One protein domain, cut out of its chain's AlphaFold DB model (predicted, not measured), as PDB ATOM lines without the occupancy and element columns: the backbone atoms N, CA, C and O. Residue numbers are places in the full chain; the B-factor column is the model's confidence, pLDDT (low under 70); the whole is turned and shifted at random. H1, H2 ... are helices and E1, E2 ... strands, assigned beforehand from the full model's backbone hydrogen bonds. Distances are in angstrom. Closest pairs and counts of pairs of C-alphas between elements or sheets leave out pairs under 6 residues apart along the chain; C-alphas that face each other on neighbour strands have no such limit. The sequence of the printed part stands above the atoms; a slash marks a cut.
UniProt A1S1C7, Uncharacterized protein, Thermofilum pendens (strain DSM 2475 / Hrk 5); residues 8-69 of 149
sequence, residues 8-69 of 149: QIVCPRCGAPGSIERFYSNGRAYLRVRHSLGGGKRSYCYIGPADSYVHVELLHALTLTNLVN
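AT A GLANCE: This is residues 8 to 69 of the 149 residues of an uncharacterized protein of Thermofilum pendens (strain DSM 2475 / Hrk 5) (UniProt A1S1C7). A strongly twisted ribbon of three long strands, E2, E3 and E4, winds through the middle of the domain, with the short strand E1 added beside the first residues of E2. A small helix, H1, lies off the sheet at one end of the longest axis, the loop between E3 and E4 makes the other end, and residues 61 to 69 fold back from H1 toward E4. The printed part has 62 residues with four named strands and then one named helix, in the order E1, E2, E3, E4, H1; the sheet runs E1, E2, E3, E4, all antiparallel, and the class is mostly strand. The whole is elongated, with spans of 44 by 24 by 14 A, and only just loose, close to compact, with a radius of gyration of the C-alphas of 13.1 A.

HOW THE PARTS SIT: E1, residues 8 to 10, and E2, residues 17 to 25, form a hairpin, with N 9 and O 18 within hydrogen-bond range at 2.8 A; the C-alphas of Val 10 and Pro 17, which face each other, are 4.6 A apart. The pairing of E2 is staggered: its residues 17 to 19 pair with E1 and its residues 19 to 25 with E3, residues 28 to 36. E2 and E3 are a hairpin with 150 degrees between their directions; N 21 and O 32 are 2.8 A apart, and N 30 and O 23 also 2.8 A. E3 forms another hairpin with E4, residues 42 to 49, at 149 degrees, with N 33 and O 45 at 2.8 A. These four strands make a meander, each strand the antiparallel neighbour of the one before, and E1 and E4 are its edge strands. From edge to edge the strands' lines turn by 108 degrees. H1, residues 54 to 60, is not on the sheet and is apart from E1, E2 and E3. In H1, 2 of 3 O i to N i+4 pairs are within hydrogen-bond range.

IN THESE COORDINATES: E1 begins at C-alpha 8, (-18.431, 12.491, -36.950). E2 is 24.3 A long from first to last C-alpha, E3 25.2 A and E4 20.7 A, the last ending at C-alpha 49, (-5.679, -2.298, -36.464). H1 is 10.4 A long and ends at C-alpha 60, (7.009, -6.256, -26.702).

THE WHOLE: The two C-alphas farthest apart are those of Gly 39 and Leu 59, at 44.1 A. The printed part has no cut. The link from E1 to E2 is short and the other three are tight. The mean pLDDT of the printed part is 88.7, that of H1 is 80, and no printed residue is under 70.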
ATOM      1  N   GLN A   8     -19.617  11.693 -36.675       83.75
ATOM      2  CA  GLN A   8     -18.431  12.491 -36.950       83.75
ATOM      3  C   GLN A   8     -17.547  12.481 -35.704       83.75
ATOM      4  O   GLN A   8     -18.040  12.647 -34.593       83.75
ATOM      5  N   ILE A   9     -16.252  12.255 -35.901       90.75
ATOM      6  CA  ILE A   9     -15.229  12.318 -34.860       90.75
ATOM      7  C   ILE A   9     -14.139  13.306 -35.268       90.75
ATOM      8  O   ILE A   9     -13.940  13.566 -36.459       90.75
ATOM      9  N   VAL A  10     -13.388  13.798 -34.287       92.88
ATOM     10  CA  VAL A  10     -12.109  14.474 -34.515       92.88
ATOM     11  C   VAL A  10     -11.050  13.404 -34.771       92.88
ATOM     12  O   VAL A  10     -10.901  12.468 -33.989       92.88
ATOM     13  N   CYS A  11     -10.341  13.486 -35.895       92.94
ATOM     14  CA  CYS A  11      -9.333  12.487 -36.232       92.94
ATOM     15  C   CYS A  11      -8.127  12.577 -35.290       92.94
ATOM     16  O   CYS A  11      -7.459  13.614 -35.290       92.94
ATOM     17  N   PRO A  12      -7.749  11.490 -34.592       91.81
ATOM     18  CA  PRO A  12      -6.615  11.515 -33.666       91.81
ATOM     19  C   PRO A  12      -5.265  11.697 -34.375       91.81
ATOM     20  O   PRO A  12      -4.273  12.033 -33.744       91.81
ATOM     21  N   ARG A  13      -5.205  11.487 -35.698       92.44
ATOM     22  CA  ARG A  13      -3.972  11.635 -36.483       92.44
ATOM     23  C   ARG A  13      -3.715  13.062 -36.970       92.44
ATOM     24  O   ARG A  13      -2.563  13.405 -37.207       92.44
ATOM     25  N   CYS A  14      -4.756  13.859 -37.212       92.94
ATOM     26  CA  CYS A  14      -4.602  15.163 -37.875       92.94
ATOM     27  C   CYS A  14      -5.513  16.277 -37.344       92.94
ATOM     28  O   CYS A  14      -5.458  17.384 -37.868       92.94
ATOM     29  N   GLY A  15      -6.387  16.003 -36.374       90.69
ATOM     30  CA  GLY A  15      -7.320  16.984 -35.809       90.69
ATOM     31  C   GLY A  15      -8.504  17.361 -36.709       90.69
ATOM     32  O   GLY A  15      -9.451  17.981 -36.242       90.69
ATOM     33  N   ALA A  16      -8.514  16.968 -37.987       91.62
ATOM     34  CA  ALA A  16      -9.628  17.277 -38.883       91.62
ATOM     35  C   ALA A  16     -10.867  16.401 -38.588       91.62
ATOM     36  O   ALA A  16     -10.716  15.213 -38.269       91.62
ATOM     37  N   PRO A  17     -12.094  16.926 -38.767       91.75
ATOM     38  CA  PRO A  17     -13.310  16.135 -38.624       91.75
ATOM     39  C   PRO A  17     -13.385  15.043 -39.698       91.75
ATOM     40  O   PRO A  17     -12.933  15.201 -40.839       91.75
ATOM     41  N   GLY A  18     -13.976  13.907 -39.345       93.62
ATOM     42  CA  GLY A  18     -14.144  12.789 -40.263       93.62
ATOM     43  C   GLY A  18     -15.025  11.685 -39.700       93.62
ATOM     44  O   GLY A  18     -15.634  11.825 -38.647       93.62
ATOM     45  N   SER A  19     -15.112  10.572 -40.422       93.62
ATOM     46  CA  SER A  19     -15.857   9.386 -39.985       93.62
ATOM     47  C   SER A  19     -14.944   8.170 -39.941       93.62
ATOM     48  O   SER A  19     -14.234   7.932 -40.924       93.62
ATOM     49  N   ILE A  20     -15.016   7.370 -38.876       94.38
ATOM     50  CA  ILE A  20     -14.312   6.084 -38.819       94.38
ATOM     51  C   ILE A  20     -14.840   5.158 -39.921       94.38
ATOM     52  O   ILE A  20     -16.038   5.084 -40.216       94.38
ATOM     53  N   GLU A  21     -13.917   4.449 -40.550       94.69
ATOM     54  CA  GLU A  21     -14.178   3.419 -41.534       94.69
ATOM     55  C   GLU A  21     -13.317   2.195 -41.242       94.69
ATOM     56  O   GLU A  21     -12.096   2.297 -41.118       94.69
ATOM     57  N   ARG A  22     -13.968   1.031 -41.176       94.94
ATOM     58  CA  ARG A  22     -13.295  -0.266 -41.140       94.94
ATOM     59  C   ARG A  22     -12.997  -0.717 -42.570       94.94
ATOM     60  O   ARG A  22     -13.880  -0.653 -43.426       94.94
ATOM     61  N   PHE A  23     -11.774  -1.169 -42.825       93.69
ATOM     62  CA  PHE A  23     -11.369  -1.776 -44.093       93.69
ATOM     63  C   PHE A  23     -10.551  -3.042 -43.843       93.69
ATOM     64  O   PHE A  23     -10.004  -3.223 -42.758       93.69
ATOM     65  N   TYR A  24     -10.486  -3.917 -44.844       95.19
ATOM     66  CA  TYR A  24      -9.760  -5.179 -44.757       95.19
ATOM     67  C   TYR A  24      -8.545  -5.160 -45.677       95.19
ATOM     68  O   TYR A  24      -8.622  -4.681 -46.808       95.19
ATOM     69  N   SER A  25      -7.426  -5.683 -45.192       92.25
ATOM     70  CA  SER A  25      -6.212  -5.900 -45.978       92.25
ATOM     71  C   SER A  25      -5.520  -7.154 -45.454       92.25
ATOM     72  O   SER A  25      -5.409  -7.328 -44.244       92.25
ATOM     73  N   ASN A  26      -5.115  -8.065 -46.345       90.81
ATOM     74  CA  ASN A  26      -4.429  -9.313 -45.980       90.81
ATOM     75  C   ASN A  26      -5.136 -10.107 -44.858       90.81
ATOM     76  O   ASN A  26      -4.508 -10.542 -43.896       90.81
ATOM     77  N   GLY A  27      -6.467 -10.229 -44.942       91.38
ATOM     78  CA  GLY A  27      -7.280 -10.958 -43.958       91.38
ATOM     79  C   GLY A  27      -7.452 -10.265 -42.600       91.38
ATOM     80  O   GLY A  27      -8.114 -10.814 -41.725       91.38
ATOM     81  N   ARG A  28      -6.904  -9.061 -42.408       91.19
ATOM     82  CA  ARG A  28      -6.992  -8.306 -41.151       91.19
ATOM     83  C   ARG A  28      -7.871  -7.073 -41.294       91.19
ATOM     84  O   ARG A  28      -7.923  -6.453 -42.358       91.19
ATOM     85  N   ALA A  29      -8.557  -6.726 -40.208       93.56
ATOM     86  CA  ALA A  29      -9.383  -5.533 -40.119       93.56
ATOM     87  C   ALA A  29      -8.570  -4.348 -39.585       93.56
ATOM     88  O   ALA A  29      -7.871  -4.440 -38.576       93.56
ATOM     89  N   TYR A  30      -8.725  -3.209 -40.242       94.94
ATOM     90  CA  TYR A  30      -8.042  -1.964 -39.932       94.94
ATOM     91  C   TYR A  30      -9.030  -0.813 -39.872       94.94
ATOM     92  O   TYR A  30     -10.111  -0.862 -40.467       94.94
ATOM     93  N   LEU A  31      -8.633   0.249 -39.182       95.50
ATOM     94  CA  LEU A  31      -9.408   1.466 -39.040       95.50
ATOM     95  C   LEU A  31      -8.705   2.632 -39.734       95.50
ATOM     96  O   LEU A  31      -7.483   2.812 -39.674       95.50
ATOM     97  N   ARG A  32      -9.510   3.459 -40.393       95.81
ATOM     98  CA  ARG A  32      -9.096   4.745 -40.954       95.81
ATOM     99  C   ARG A  32     -10.155   5.801 -40.689       95.81
ATOM    100  O   ARG A  32     -11.343   5.490 -40.684       95.81
ATOM    101  N   VAL A  33      -9.747   7.052 -40.532       95.69
ATOM    102  CA  VAL A  33     -10.670   8.186 -40.581       95.69
ATOM    103  C   VAL A  33     -10.769   8.664 -42.018       95.69
ATOM    104  O   VAL A  33      -9.763   8.941 -42.667       95.69
ATOM    105  N   ARG A  34     -11.995   8.725 -42.530       94.88
ATOM    106  CA  ARG A  34     -12.313   9.295 -43.838       94.88
ATOM    107  C   ARG A  34     -12.687  10.763 -43.670       94.88
ATOM    108  O   ARG A  34     -13.689  11.062 -43.017       94.88
ATOM    109  N   HIS A  35     -11.938  11.642 -44.320       93.31
ATOM    110  CA  HIS A  35     -12.179  13.081 -44.348       93.31
ATOM    111  C   HIS A  35     -12.860  13.497 -45.651       93.31
ATOM    112  O   HIS A  35     -12.611  12.906 -46.705       93.31
ATOM    113  N   SER A  36     -13.696  14.531 -45.585       85.94
ATOM    114  CA  SER A  36     -14.244  15.190 -46.776       85.94
ATOM    115  C   SER A  36     -13.532  16.525 -46.956       85.94
ATOM    116  O   SER A  36     -13.623  17.376 -46.082       85.94
ATOM    117  N   LEU A  37     -12.831  16.705 -48.075       79.50
ATOM    118  CA  LEU A  37     -12.027  17.903 -48.359       79.50
ATOM    119  C   LEU A  37     -12.787  18.952 -49.196       79.50
ATOM    120  O   LEU A  37     -12.177  19.828 -49.799       79.50
ATOM    121  N   GLY A  38     -14.117  18.843 -49.279       72.19
ATOM    122  CA  GLY A  38     -14.926  19.601 -50.239       72.19
ATOM    123  C   GLY A  38     -14.786  19.077 -51.677       72.19
ATOM    124  O   GLY A  38     -13.900  18.281 -51.996       72.19
ATOM    125  N   GLY A  39     -15.724  19.449 -52.556       70.94
ATOM    126  CA  GLY A  39     -15.676  19.096 -53.987       70.94
ATOM    127  C   GLY A  39     -15.636  17.589 -54.290       70.94
ATOM    128  O   GLY A  39     -15.040  17.173 -55.277       70.94
ATOM    129  N   GLY A  40     -16.190  16.749 -53.407       75.69
ATOM    130  CA  GLY A  40     -16.195  15.288 -53.558       75.69
ATOM    131  C   GLY A  40     -14.860  14.586 -53.267       75.69
ATOM    132  O   GLY A  40     -14.821  13.353 -53.245       75.69
ATOM    133  N   LYS A  41     -13.779  15.329 -52.986       81.56
ATOM    134  CA  LYS A  41     -12.464  14.760 -52.659       81.56
ATOM    135  C   LYS A  41     -12.460  14.160 -51.254       81.56
ATOM    136  O   LYS A  41     -13.010  14.725 -50.305       81.56
ATOM    137  N   ARG A  42     -11.816  12.999 -51.123       86.56
ATOM    138  CA  ARG A  42     -11.680  12.260 -49.861       86.56
ATOM    139  C   ARG A  42     -10.211  12.019 -49.563       86.56
ATOM    140  O   ARG A  42      -9.472  11.616 -50.456       86.56
ATOM    141  N   SER A  43      -9.826  12.200 -48.308       92.69
ATOM    142  CA  SER A  43      -8.551  11.712 -47.785       92.69
ATOM    143  C   SER A  43      -8.793  10.709 -46.665       92.69
ATOM    144  O   SER A  43      -9.879  10.648 -46.077       92.69
ATOM    145  N   TYR A  44      -7.784   9.883 -46.405       94.44
ATOM    146  CA  TYR A  44      -7.854   8.829 -45.405       94.44
ATOM    147  C   TYR A  44      -6.653   8.918 -44.475       94.44
ATOM    148  O   TYR A  44      -5.510   8.903 -44.927       94.44
ATOM    149  N   CYS A  45      -6.916   8.939 -43.175       96.00
ATOM    150  CA  CYS A  45      -5.898   8.807 -42.147       96.00
ATOM    151  C   CYS A  45      -5.982   7.404 -41.553       96.00
ATOM    152  O   CYS A  45      -6.964   7.072 -40.894       96.00
ATOM    153  N   TYR A  46      -4.970   6.568 -41.786       95.38
ATOM    154  CA  TYR A  46      -4.856   5.281 -41.097       95.38
ATOM    155  C   TYR A  46      -4.655   5.518 -39.597       95.38
ATOM    156  O   TYR A  46      -3.784   6.315 -39.235       95.38
ATOM    157  N   ILE A  47      -5.449   4.837 -38.765       94.06
ATOM    158  CA  ILE A  47      -5.429   4.984 -37.300       94.06
ATOM    159  C   ILE A  47      -5.101   3.682 -36.559       94.06
ATOM    160  O   ILE A  47      -5.029   3.707 -35.338       94.06
ATOM    161  N   GLY A  48      -4.862   2.567 -37.257       93.12
ATOM    162  CA  GLY A  48      -4.395   1.322 -36.638       93.12
ATOM    163  C   GLY A  48      -5.231   0.082 -36.976       93.12
ATOM    164  O   GLY A  48      -6.179   0.160 -37.766       93.12
ATOM    165  N   PRO A  49      -4.884  -1.076 -36.390       93.00
ATOM    166  CA  PRO A  49      -5.679  -2.298 -36.464       93.00
ATOM    167  C   PRO A  49      -6.995  -2.137 -35.700       93.00
ATOM    168  O   PRO A  49      -7.073  -1.418 -34.708       93.00
ATOM    169  N   ALA A  50      -8.044  -2.817 -36.156       91.06
ATOM    170  CA  ALA A  50      -9.331  -2.762 -35.470       91.06
ATOM    171  C   ALA A  50      -9.291  -3.401 -34.073       91.06
ATOM    172  O   ALA A  50      -9.999  -2.925 -33.191       91.06
ATOM    173  N   ASP A  51      -8.433  -4.410 -33.900       86.44
ATOM    174  CA  ASP A  51      -8.280  -5.159 -32.655       86.44
ATOM    175  C   ASP A  51      -6.903  -4.857 -32.025       86.44
ATOM    176  O   ASP A  51      -6.806  -3.970 -31.183       86.44
ATOM    177  N   SER A  52      -5.818  -5.505 -32.474       84.00
ATOM    178  CA  SER A  52      -4.465  -5.316 -31.913       84.00
ATOM    179  C   SER A  52      -3.334  -5.468 -32.940       84.00
ATOM    180  O   SER A  52      -3.518  -5.987 -34.051       84.00
ATOM    181  N   TYR A  53      -2.130  -5.011 -32.579       82.50
ATOM    182  CA  TYR A  53      -0.916  -5.228 -33.370       82.50
ATOM    183  C   TYR A  53      -0.294  -6.601 -33.094       82.50
ATOM    184  O   TYR A  53       0.651  -6.716 -32.324       82.50
ATOM    185  N   VAL A  54      -0.750  -7.635 -33.807       80.75
ATOM    186  CA  VAL A  54      -0.286  -9.030 -33.622       80.75
ATOM    187  C   VAL A  54       1.240  -9.166 -33.489       80.75
ATOM    188  O   VAL A  54       1.716  -9.813 -32.568       80.75
ATOM    189  N   HIS A  55       2.024  -8.557 -34.385       79.62
ATOM    190  CA  HIS A  55       3.486  -8.720 -34.362       79.62
ATOM    191  C   HIS A  55       4.180  -7.923 -33.257       79.62
ATOM    192  O   HIS A  55       5.193  -8.376 -32.743       79.62
ATOM    193  N   VAL A  56       3.653  -6.749 -32.903       78.62
ATOM    194  CA  VAL A  56       4.257  -5.912 -31.856       78.62
ATOM    195  C   VAL A  56       3.965  -6.509 -30.485       78.62
ATOM    196  O   VAL A  56       4.863  -6.584 -29.655       78.62
ATOM    197  N   GLU A  57       2.755  -7.034 -30.290       82.06
ATOM    198  CA  GLU A  57       2.379  -7.735 -29.062       82.06
ATOM    199  C   GLU A  57       3.222  -8.985 -28.816       82.06
ATOM    200  O   GLU A  57       3.645  -9.215 -27.690       82.06
ATOM    201  N   LEU A  58       3.538  -9.749 -29.867       80.62
ATOM    202  CA  LEU A  58       4.402 -10.929 -29.751       80.62
ATOM    203  C   LEU A  58       5.829 -10.605 -29.287       80.62
ATOM    204  O   LEU A  58       6.488 -11.480 -28.736       80.62
ATOM    205  N   LEU A  59       6.316  -9.391 -29.552       80.81
ATOM    206  CA  LEU A  59       7.698  -9.004 -29.266       80.81
ATOM    207  C   LEU A  59       7.839  -8.160 -28.000       80.81
ATOM    208  O   LEU A  59       8.849  -8.275 -27.316       80.81
ATOM    209  N   HIS A  60       6.869  -7.293 -27.722       77.62
ATOM    210  CA  HIS A  60       7.009  -6.256 -26.702       77.62
ATOM    211  C   HIS A  60       5.891  -6.253 -25.655       77.62
ATOM    212  O   HIS A  60       6.020  -5.533 -24.674       77.62
ATOM    213  N   ALA A  61       4.802  -7.009 -25.861       83.56
ATOM    214  CA  ALA A  61       3.668  -7.099 -24.931       83.56
ATOM    215  C   ALA A  61       3.144  -5.734 -24.415       83.56
ATOM    216  O   ALA A  61       2.734  -5.599 -23.263       83.56
ATOM    217  N   LEU A  62       3.163  -4.705 -25.273       85.50
ATOM    218  CA  LEU A  62       2.817  -3.323 -24.916       85.50
ATOM    219  C   LEU A  62       1.316  -3.022 -24.990       85.50
ATOM    220  O   LEU A  62       0.910  -1.899 -24.705       85.50
ATOM    221  N   THR A  63       0.476  -3.984 -25.373       85.75
ATOM    222  CA  THR A  63      -0.980  -3.826 -25.528       85.75
ATOM    223  C   THR A  63      -1.395  -2.716 -26.509       85.75
ATOM    224  O   THR A  63      -2.421  -2.059 -26.353       85.75
ATOM    225  N   LEU A  64      -0.612  -2.504 -27.569       86.62
ATOM    226  CA  LEU A  64      -0.878  -1.495 -28.588       86.62
ATOM    227  C   LEU A  64      -2.084  -1.871 -29.464       86.62
ATOM    228  O   LEU A  64      -2.155  -2.945 -30.076       86.62
ATOM    229  N   THR A  65      -2.993  -0.908 -29.622       88.06
ATOM    230  CA  THR A  65      -4.166  -0.999 -30.504       88.06
ATOM    231  C   THR A  65      -4.231   0.210 -31.453       88.06
ATOM    232  O   THR A  65      -3.209   0.808 -31.797       88.06
ATOM    233  N   ASN A  66      -5.413   0.582 -31.946       90.44
ATOM    234  CA  ASN A  66      -5.581   1.795 -32.745       90.44
ATOM    235  C   ASN A  66      -5.557   3.076 -31.895       90.44
ATOM    236  O   ASN A  66      -5.813   3.062 -30.699       90.44
ATOM    237  N   LEU A  67      -5.320   4.212 -32.549       89.06
ATOM    238  CA  LEU A  67      -5.223   5.533 -31.915       89.06
ATOM    239  C   LEU A  67      -6.502   6.004 -31.201       89.06
ATOM    240  O   LEU A  67      -6.460   7.032 -30.539       89.06
ATOM    241  N   VAL A  68      -7.638   5.322 -31.378       87.81
ATOM    242  CA  VAL A  68      -8.891   5.660 -30.684       87.81
ATOM    243  C   VAL A  68      -9.020   4.889 -29.371       87.81
ATOM    244  O   VAL A  68      -9.599   5.410 -28.426       87.81
ATOM    245  N   ASN A  69      -8.476   3.672 -29.307       87.94
ATOM    246  CA  ASN A  69      -8.697   2.752 -28.191       87.94
ATOM    247  C   ASN A  69      -7.452   2.516 -27.327       87.94
ATOM    248  O   ASN A  69      -7.583   1.981 -26.232       87.94
TER     249      ASN A  69